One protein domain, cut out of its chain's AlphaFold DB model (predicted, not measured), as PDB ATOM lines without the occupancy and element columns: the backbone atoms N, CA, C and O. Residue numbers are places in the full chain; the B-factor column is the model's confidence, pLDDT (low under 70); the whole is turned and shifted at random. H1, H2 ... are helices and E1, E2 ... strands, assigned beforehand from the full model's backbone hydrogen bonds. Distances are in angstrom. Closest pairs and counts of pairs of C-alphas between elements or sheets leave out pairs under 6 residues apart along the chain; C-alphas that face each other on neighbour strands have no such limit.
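AT A GLANCE: This is residues 1 to 66 of the 176 residues of an uncharacterized protein of Nitrospira sp (UniProt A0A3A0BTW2). What is the shape? There is little regular structure: in a loose, elongated whole, H1 sits between a small ribbon of strands E1 and E2 and helix H3, with H2 at the far end. What makes it up? The 66 printed residues, mixed in class, hold H1, E1, H2, E2 and H3 in that order, with only 25 residues in them; E1 and E2 are antiparallel. The radius of gyration of the C-alphas is 14.2 A, and the spans are 42 by 25 by 21 A.

HOW THE PARTS SIT: What is near the first helix? H1, residues 2 to 7, only just touches H3, residues 52 to 58, with 3 pairs of C-alphas within 8 A, the closest Lys 5 and Ile 57 at 6.6 A; they run the same way at a shallow tilt of 15 degrees. The closest C-alphas of H1 and E1, residues 14 to 17, are Ser 6 and Leu 16, 6.0 A. Do strands pair? E1 and E2, residues 33 to 36, are antiparallel neighbours, with N 14 and O 36 within hydrogen-bond range at 2.8 A. What of the helices? H2, residues 23 to 26, is apart from H1 and H3. Every O i to N i+4 pair is within range in H1, 2 of 3 in H3; H2 is too short for one.

IN THESE COORDINATES: Where do the elements begin and end? H1 begins at C-alpha 2 (-6.343, 29.442, -53.830); H3 ends at C-alpha 58 (-19.758, 30.166, -59.993). How long are they? From first to last C-alpha, H1 is 8.9 A, E1 10.0 A, H2 5.0 A, E2 10.3 A and H3 9.9 A.

THE WHOLE: How large is it? The two C-alphas farthest apart, Ser 27 and Phe 66, are 42.9 A apart. Is it continuous and confident? The printed part has no cut; the link E2 to H3 is long, and pLDDT is under 70 at residues 1 and 49 to 50.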
ATOM      1  N   MET A   1      -6.241  33.535 -55.409       58.78
ATOM      2  CA  MET A   1      -7.510  32.767 -55.485       58.78
ATOM      3  C   MET A   1      -7.458  31.323 -54.962       58.78
ATOM      4  O   MET A   1      -8.469  30.643 -55.057       58.78
ATOM      5  N   ARG A   2      -6.357  30.821 -54.373       70.25
ATOM      6  CA  ARG A   2      -6.343  29.442 -53.830       70.25
ATOM      7  C   ARG A   2      -7.250  29.278 -52.603       70.25
ATOM      8  O   ARG A   2      -8.004  28.321 -52.538       70.25
ATOM      9  N   LEU A   3      -7.249  30.266 -51.707       80.88
ATOM     10  CA  LEU A   3      -8.042  30.231 -50.475       80.88
ATOM     11  C   LEU A   3      -9.557  30.247 -50.729       80.88
ATOM     12  O   LEU A   3     -10.294  29.484 -50.120       80.88
ATOM     13  N   LEU A   4     -10.007  31.079 -51.674       79.56
ATOM     14  CA  LEU A   4     -11.427  31.204 -52.006       79.56
ATOM     15  C   LEU A   4     -11.992  29.902 -52.589       79.56
ATOM     16  O   LEU A   4     -13.103  29.524 -52.245       79.56
ATOM     17  N   LYS A   5     -11.210  29.170 -53.396       80.31
ATOM     18  CA  LYS A   5     -11.603  27.839 -53.885       80.31
ATOM     19  C   LYS A   5     -11.772  26.834 -52.750       80.31
ATOM     20  O   LYS A   5     -12.762  26.120 -52.725       80.31
ATOM     21  N   SER A   6     -10.825  26.794 -51.811       82.25
ATOM     22  CA  SER A   6     -10.917  25.915 -50.639       82.25
ATOM     23  C   SER A   6     -12.107  26.277 -49.743       82.25
ATOM     24  O   SER A   6     -12.745  25.387 -49.190       82.25
ATOM     25  N   LEU A   7     -12.435  27.569 -49.636       84.56
ATOM     26  CA  LEU A   7     -13.579  28.066 -48.869       84.56
ATOM     27  C   LEU A   7     -14.922  27.771 -49.551       84.56
ATOM     28  O   LEU A   7     -15.902  27.497 -48.870       84.56
ATOM     29  N   CYS A   8     -14.962  27.808 -50.881       82.31
ATOM     30  CA  CYS A   8     -16.162  27.530 -51.675       82.31
ATOM     31  C   CYS A   8     -16.243  26.062 -52.122       82.31
ATOM     32  O   CYS A   8     -16.975  25.738 -53.053       82.31
ATOM     33  N   ASN A   9     -15.467  25.173 -51.495       81.31
ATOM     34  CA  ASN A   9     -15.587  23.742 -51.731       81.31
ATOM     35  C   ASN A   9     -16.950  23.242 -51.210       81.31
ATOM     36  O   ASN A   9     -17.436  23.723 -50.187       81.31
ATOM     37  N   THR A  10     -17.564  22.286 -51.906       81.69
ATOM     38  CA  THR A  10     -18.870  21.702 -51.560       81.69
ATOM     39  C   THR A  10     -18.776  20.624 -50.481       81.69
ATOM     40  O   THR A  10     -19.801  20.178 -49.971       81.69
ATOM     41  N   ASP A  11     -17.561  20.226 -50.094       85.56
ATOM     42  CA  ASP A  11     -17.340  19.290 -48.992       85.56
ATOM     43  C   ASP A  11     -17.899  19.822 -47.662       85.56
ATOM     44  O   ASP A  11     -17.771  21.003 -47.318       85.56
ATOM     45  N   ARG A  12     -18.475  18.910 -46.866       85.62
ATOM     46  CA  ARG A  12     -19.041  19.231 -45.543       85.62
ATOM     47  C   ARG A  12     -18.003  19.852 -44.610       85.62
ATOM     48  O   ARG A  12     -18.343  20.754 -43.852       85.62
ATOM     49  N   VAL A  13     -16.761  19.371 -44.659       89.69
ATOM     50  CA  VAL A  13     -15.637  19.901 -43.880       89.69
ATOM     51  C   VAL A  13     -14.645  20.537 -44.840       89.69
ATOM     52  O   VAL A  13     -14.008  19.859 -45.640       89.69
ATOM     53  N   LYS A  14     -14.495  21.854 -44.739       89.44
ATOM     54  CA  LYS A  14     -13.601  22.648 -45.576       89.44
ATOM     55  C   LYS A  14     -12.326  22.921 -44.801       89.44
ATOM     56  O   LYS A  14     -12.389  23.435 -43.685       89.44
ATOM     57  N   ARG A  15     -11.167  22.603 -45.379       88.81
ATOM     58  CA  ARG A  15      -9.862  22.930 -44.792       88.81
ATOM     59  C   ARG A  15      -9.263  24.135 -45.501       88.81
ATOM     60  O   ARG A  15      -9.056  24.113 -46.712       88.81
ATOM     61  N   LEU A  16      -8.955  25.168 -44.731       87.88
ATOM     62  CA  LEU A  16      -8.335  26.396 -45.206       87.88
ATOM     63  C   LEU A  16      -6.895  26.432 -44.729       87.88
ATOM     64  O   LEU A  16      -6.617  26.131 -43.574       87.88
ATOM     65  N   CYS A  17      -5.986  26.775 -45.633       84.81
ATOM     66  CA  CYS A  17      -4.561  26.868 -45.356       84.81
ATOM     67  C   CYS A  17      -4.025  28.149 -45.986       84.81
ATOM     68  O   CYS A  17      -4.280  28.424 -47.165       84.81
ATOM     69  N   TRP A  18      -3.296  28.933 -45.200       83.06
ATOM     70  CA  TRP A  18      -2.672  30.163 -45.668       83.06
ATOM     71  C   TRP A  18      -1.255  29.834 -46.142       83.06
ATOM     72  O   TRP A  18      -0.451  29.350 -45.350       83.06
ATOM     73  N   PRO A  19      -0.878  30.139 -47.394       74.88
ATOM     74  CA  PRO A  19       0.506  29.996 -47.847       74.88
ATOM     75  C   PRO A  19       1.396  31.162 -47.359       74.88
ATOM     76  O   PRO A  19       2.289  31.600 -48.079       74.88
ATOM     77  N   SER A  20       1.116  31.712 -46.172       79.50
ATOM     78  CA  SER A  20       1.801  32.875 -45.601       79.50
ATOM     79  C   SER A  20       2.848  32.436 -44.581       79.50
ATOM     80  O   SER A  20       2.634  31.482 -43.839       79.50
ATOM     81  N   ARG A  21       3.968  33.161 -44.528       81.25
ATOM     82  CA  ARG A  21       5.023  33.004 -43.513       81.25
ATOM     83  C   ARG A  21       4.980  34.121 -42.469       81.25
ATOM     84  O   ARG A  21       6.021  34.509 -41.951       81.25
ATOM     85  N   HIS A  22       3.802  34.699 -42.233       84.94
ATOM     86  CA  HIS A  22       3.649  35.769 -41.249       84.94
ATOM     87  C   HIS A  22       4.204  35.318 -39.885       84.94
ATOM     88  O   HIS A  22       3.946  34.169 -39.518       84.94
ATOM     89  N   PRO A  23       4.945  36.171 -39.149       83.81
ATOM     90  CA  PRO A  23       5.545  35.809 -37.865       83.81
ATOM     91  C   PRO A  23       4.562  35.134 -36.910       83.81
ATOM     92  O   PRO A  23       4.884  34.071 -36.401       83.81
ATOM     93  N   ASP A  24       3.337  35.648 -36.798       84.69
ATOM     94  CA  ASP A  24       2.277  35.097 -35.936       84.69
ATOM     95  C   ASP A  24       1.851  33.665 -36.318       84.69
ATOM     96  O   ASP A  24       1.398  32.887 -35.482       84.69
ATOM     97  N   ILE A  25       1.995  33.286 -37.594       83.56
ATOM     98  CA  ILE A  25       1.736  31.915 -38.063       83.56
ATOM     99  C   ILE A  25       2.919  31.005 -37.724       83.56
ATOM    100  O   ILE A  25       2.733  29.833 -37.404       83.56
ATOM    101  N   VAL A  26       4.143  31.533 -37.807       83.75
ATOM    102  CA  VAL A  26       5.379  30.790 -37.517       83.75
ATOM    103  C   VAL A  26       5.568  30.597 -36.011       83.75
ATOM    104  O   VAL A  26       6.005  29.529 -35.591       83.75
ATOM    105  N   SER A  27       5.210  31.599 -35.205       86.12
ATOM    106  CA  SER A  27       5.214  31.540 -33.740       86.12
ATOM    107  C   SER A  27       4.089  30.665 -33.182       86.12
ATOM    108  O   SER A  27       4.178  30.218 -32.041       86.12
ATOM    109  N   GLY A  28       3.055  30.385 -33.984       84.44
ATOM    110  CA  GLY A  28       1.914  29.551 -33.606       84.44
ATOM    111  C   GLY A  28       0.775  30.306 -32.916       84.44
ATOM    112  O   GLY A  28      -0.197  29.672 -32.511       84.44
ATOM    113  N   GLU A  29       0.854  31.635 -32.813       87.69
ATOM    114  CA  GLU A  29      -0.234  32.479 -32.296       87.69
ATOM    115  C   GLU A  29      -1.476  32.426 -33.195       87.69
ATOM    116  O   GLU A  29      -2.609  32.459 -32.716       87.69
ATOM    117  N   VAL A  30      -1.270  32.283 -34.508       86.19
ATOM    118  CA  VAL A  30      -2.333  32.098 -35.495       86.19
ATOM    119  C   VAL A  30      -2.178  30.734 -36.170       86.19
ATOM    120  O   VAL A  30      -1.119  30.428 -36.724       86.19
ATOM    121  N   PRO A  31      -3.231  29.898 -36.215       86.94
ATOM    122  CA  PRO A  31      -3.138  28.593 -36.849       86.94
ATOM    123  C   PRO A  31      -2.901  28.710 -38.364       86.94
ATOM    124  O   PRO A  31      -3.672  29.336 -39.097       86.94
ATOM    125  N   ALA A  32      -1.866  28.017 -38.854       86.62
ATOM    126  CA  ALA A  32      -1.512  27.945 -40.277       86.62
ATOM    127  C   ALA A  32      -2.612  27.315 -41.157       86.62
ATOM    128  O   ALA A  32      -2.680  27.547 -42.368       86.62
ATOM    129  N   SER A  33      -3.487  26.510 -40.550       89.00
ATOM    130  CA  SER A  33      -4.680  25.973 -41.195       89.00
ATOM    131  C   SER A  33      -5.803  25.789 -40.186       89.00
ATOM    132  O   SER A  33      -5.534  25.470 -39.031       89.00
ATOM    133  N   PHE A  34      -7.050  25.906 -40.632       90.19
ATOM    134  CA  PHE A  34      -8.215  25.571 -39.818       90.19
ATOM    135  C   PHE A  34      -9.277  24.854 -40.654       90.19
ATOM    136  O   PHE A  34      -9.218  24.843 -41.888       90.19
ATOM    137  N   THR A  35     -10.231  24.217 -39.976       91.00
ATOM    138  CA  THR A  35     -11.368  23.556 -40.624       91.00
ATOM    139  C   THR A  35     -12.670  24.260 -40.277       91.00
ATOM    140  O   THR A  35     -12.809  24.835 -39.200       91.00
ATOM    141  N   THR A  36     -13.621  24.246 -41.205       90.81
ATOM    142  CA  THR A  36     -14.951  24.815 -40.995       90.81
ATOM    143  C   THR A  36     -16.009  24.000 -41.724       90.81
ATOM    144  O   THR A  36     -15.766  23.454 -42.801       90.81
ATOM    145  N   THR A  37     -17.197  23.928 -41.138       91.75
ATOM    146  CA  THR A  37     -18.401  23.368 -41.762       91.75
ATOM    147  C   THR A  37     -19.369  24.457 -42.217       91.75
ATOM    148  O   THR A  37     -20.401  24.151 -42.812       91.75
ATOM    149  N   SER A  38     -19.042  25.731 -41.973       90.12
ATOM    150  CA  SER A  38     -19.964  26.842 -42.172       90.12
ATOM    151  C   SER A  38     -20.379  26.993 -43.639       90.12
ATOM    152  O   SER A  38     -19.540  26.839 -44.543       90.12
ATOM    153  N   PRO A  39     -21.655  27.328 -43.901       87.50
ATOM    154  CA  PRO A  39     -22.061  27.836 -45.202       87.50
ATOM    155  C   PRO A  39     -21.372  29.181 -45.466       87.50
ATOM    156  O   PRO A  39     -21.073  29.935 -44.539       87.50
ATOM    157  N   VAL A  40     -21.096  29.471 -46.736       87.62
ATOM    158  CA  VAL A  40     -20.367  30.673 -47.157       87.62
ATOM    159  C   VAL A  40     -21.275  31.500 -48.054       87.62
ATOM    160  O   VAL A  40     -21.805  30.986 -49.034       87.62
ATOM    161  N   CYS A  41     -21.432  32.781 -47.726       89.50
ATOM    162  CA  CYS A  41     -22.107  33.762 -48.568       89.50
ATOM    163  C   CYS A  41     -21.085  34.812 -49.009       89.50
ATOM    164  O   CYS A  41     -20.373  35.377 -48.178       89.50
ATOM    165  N   LEU A  42     -20.998  35.054 -50.316       87.75
ATOM    166  CA  LEU A  42     -20.157  36.098 -50.891       87.75
ATOM    167  C   LEU A  42     -21.056  37.229 -51.386       87.75
ATOM    168  O   LEU A  42     -21.966  36.995 -52.174       87.75
ATOM    169  N   ILE A  43     -20.777  38.452 -50.939       90.69
ATOM    170  CA  ILE A  43     -21.471  39.658 -51.391       90.69
ATOM    171  C   ILE A  43     -20.463  40.497 -52.172       90.69
ATOM    172  O   ILE A  43     -19.430  40.894 -51.634       90.69
ATOM    173  N   ALA A  44     -20.758  40.756 -53.443       87.62
ATOM    174  CA  ALA A  44     -19.898  41.527 -54.331       87.62
ATOM    175  C   ALA A  44     -20.725  42.547 -55.121       87.62
ATOM    176  O   ALA A  44     -21.807  42.230 -55.604       87.62
ATOM    177  N   ASN A  45     -20.197  43.766 -55.273       85.06
ATOM    178  CA  ASN A  45     -20.833  44.815 -56.084       85.06
ATOM    179  C   ASN A  45     -20.718  44.534 -57.586       85.06
ATOM    180  O   ASN A  45     -21.542  44.977 -58.376       85.06
ATOM    181  N   GLU A  46     -19.655  43.837 -57.976       79.88
ATOM    182  CA  GLU A  46     -19.391  43.441 -59.347       79.88
ATOM    183  C   GLU A  46     -18.678  42.092 -59.325       79.88
ATOM    184  O   GLU A  46     -17.771  41.867 -58.517       79.88
ATOM    185  N   TRP A  47     -19.092  41.194 -60.213       79.69
ATOM    186  CA  TRP A  47     -18.513  39.869 -60.352       79.69
ATOM    187  C   TRP A  47     -18.071  39.675 -61.802       79.69
ATOM    188  O   TRP A  47     -18.893  39.492 -62.694       79.69
ATOM    189  N   LYS A  48     -16.761  39.792 -62.051       75.25
ATOM    190  CA  LYS A  48     -16.177  39.600 -63.385       75.25
ATOM    191  C   LYS A  48     -15.617  38.193 -63.505       75.25
ATOM    192  O   LYS A  48     -14.626  37.863 -62.849       75.25
ATOM    193  N   THR A  49     -16.179  37.405 -64.409       66.81
ATOM    194  CA  THR A  49     -15.701  36.065 -64.765       66.81
ATOM    195  C   THR A  49     -14.443  36.153 -65.636       66.81
ATOM    196  O   THR A  49     -14.431  35.810 -66.811       66.81
ATOM    197  N   ALA A  50     -13.358  36.694 -65.079       63.97
ATOM    198  CA  ALA A  50     -12.140  36.994 -65.833       63.97
ATOM    199  C   ALA A  50     -11.209  35.781 -66.008       63.97
ATOM    200  O   ALA A  50     -10.252  35.848 -66.776       63.97
ATOM    201  N   ASN A  51     -11.421  34.686 -65.266       72.38
ATOM    202  CA  ASN A  51     -10.563  33.504 -65.337       72.38
ATOM    203  C   ASN A  51     -11.304  32.207 -64.955       72.38
ATOM    204  O   ASN A  51     -12.315  32.229 -64.250       72.38
ATOM    205  N   ALA A  52     -10.733  31.063 -65.345       75.25
ATOM    206  CA  ALA A  52     -11.256  29.726 -65.038       75.25
ATOM    207  C   ALA A  52     -11.400  29.439 -63.526       75.25
ATOM    208  O   ALA A  52     -12.118  28.532 -63.111       75.25
ATOM    209  N   ASN A  53     -10.716  30.205 -62.668       72.44
ATOM    210  CA  ASN A  53     -10.830  30.049 -61.219       72.44
ATOM    211  C   ASN A  53     -12.137  30.634 -60.676       72.44
ATOM    212  O   ASN A  53     -12.674  30.066 -59.731       72.44
ATOM    213  N   VAL A  54     -12.614  31.739 -61.256       76.50
ATOM    214  CA  VAL A  54     -13.897  32.367 -60.915       76.50
ATOM    215  C   VAL A  54     -15.054  31.510 -61.424       76.50
ATOM    216  O   VAL A  54     -15.970  31.238 -60.657       76.50
ATOM    217  N   GLN A  55     -14.948  30.979 -62.647       80.19
ATOM    218  CA  GLN A  55     -15.942  30.055 -63.217       80.19
ATOM    219  C   GLN A  55     -16.171  28.826 -62.332       80.19
ATOM    220  O   GLN A  55     -17.301  28.439 -62.072       80.19
ATOM    221  N   ALA A  56     -15.099  28.241 -61.795       80.00
ATOM    222  CA  ALA A  56     -15.217  27.089 -60.904       80.00
ATOM    223  C   ALA A  56     -15.910  27.417 -59.564       80.00
ATOM    224  O   ALA A  56     -16.352  26.507 -58.865       80.00
ATOM    225  N   ILE A  57     -15.929  28.685 -59.151       82.25
ATOM    226  CA  ILE A  57     -16.661  29.124 -57.956       82.25
ATOM    227  C   ILE A  57     -18.131  29.339 -58.316       82.25
ATOM    228  O   ILE A  57     -18.993  28.887 -57.572       82.25
ATOM    229  N   GLU A  58     -18.403  29.972 -59.460       83.75
ATOM    230  CA  GLU A  58     -19.758  30.166 -59.993       83.75
ATOM    231  C   GLU A  58     -20.505  28.840 -60.156       83.75
ATOM    232  O   GLU A  58     -21.619  28.715 -59.664       83.75
ATOM    233  N   ASP A  59     -19.858  27.833 -60.749       83.62
ATOM    234  CA  ASP A  59     -20.424  26.496 -60.989       83.62
ATOM    235  C   ASP A  59     -20.921  25.796 -59.709       83.62
ATOM    236  O   ASP A  59     -21.833  24.977 -59.738       83.62
ATOM    237  N   ARG A  60     -20.342  26.143 -58.552       84.44
ATOM    238  CA  ARG A  60     -20.681  25.545 -57.250       84.44
ATOM    239  C   ARG A  60     -21.546  26.446 -56.374       84.44
ATOM    240  O   ARG A  60     -21.915  26.043 -55.271       84.44
ATOM    241  N   ALA A  61     -21.816  27.673 -56.808       86.25
ATOM    242  CA  ALA A  61     -22.507  28.674 -56.015       86.25
ATOM    243  C   ALA A  61     -23.980  28.785 -56.417       86.25
ATOM    244  O   ALA A  61     -24.340  28.713 -57.588       86.25
ATOM    245  N   ILE A  62     -24.837  29.068 -55.436       89.19
ATOM    246  CA  ILE A  62     -26.163  29.620 -55.713       89.19
ATOM    247  C   ILE A  62     -25.968  31.119 -55.938       89.19
ATOM    248  O   ILE A  62     -25.693  31.863 -54.995       89.19
ATOM    249  N   ILE A  63     -26.059  31.552 -57.195       88.12
ATOM    250  CA  ILE A  63     -25.860  32.954 -57.570       88.12
ATOM    251  C   ILE A  63     -27.193  33.693 -57.473       88.12
ATOM    252  O   ILE A  63     -28.164  33.344 -58.143       88.12
ATOM    253  N   VAL A  64     -27.225  34.742 -56.652       90.94
ATOM    254  CA  VAL A  64     -28.377  35.638 -56.520       90.94
ATOM    255  C   VAL A  64     -27.979  37.021 -57.016       90.94
ATOM    256  O   VAL A  64     -27.110  37.673 -56.439       90.94
ATOM    257  N   HIS A  65     -28.633  37.479 -58.081       90.06
ATOM    258  CA  HIS A  65     -28.474  38.840 -58.578       90.06
ATOM    259  C   HIS A  65     -29.441  39.771 -57.851       90.06
ATOM    260  O   HIS A  65     -30.657  39.650 -57.984       90.06
ATOM    261  N   PHE A  66     -28.898  40.717 -57.084       90.19
ATOM    262  CA  PHE A  66     -29.690  41.744 -56.415       90.19
ATOM    263  C   PHE A  66     -29.695  43.029 -57.247       90.19
ATOM    264  O   PHE A  66     -28.799  43.864 -57.132       90.19
TER     265      PHE A  66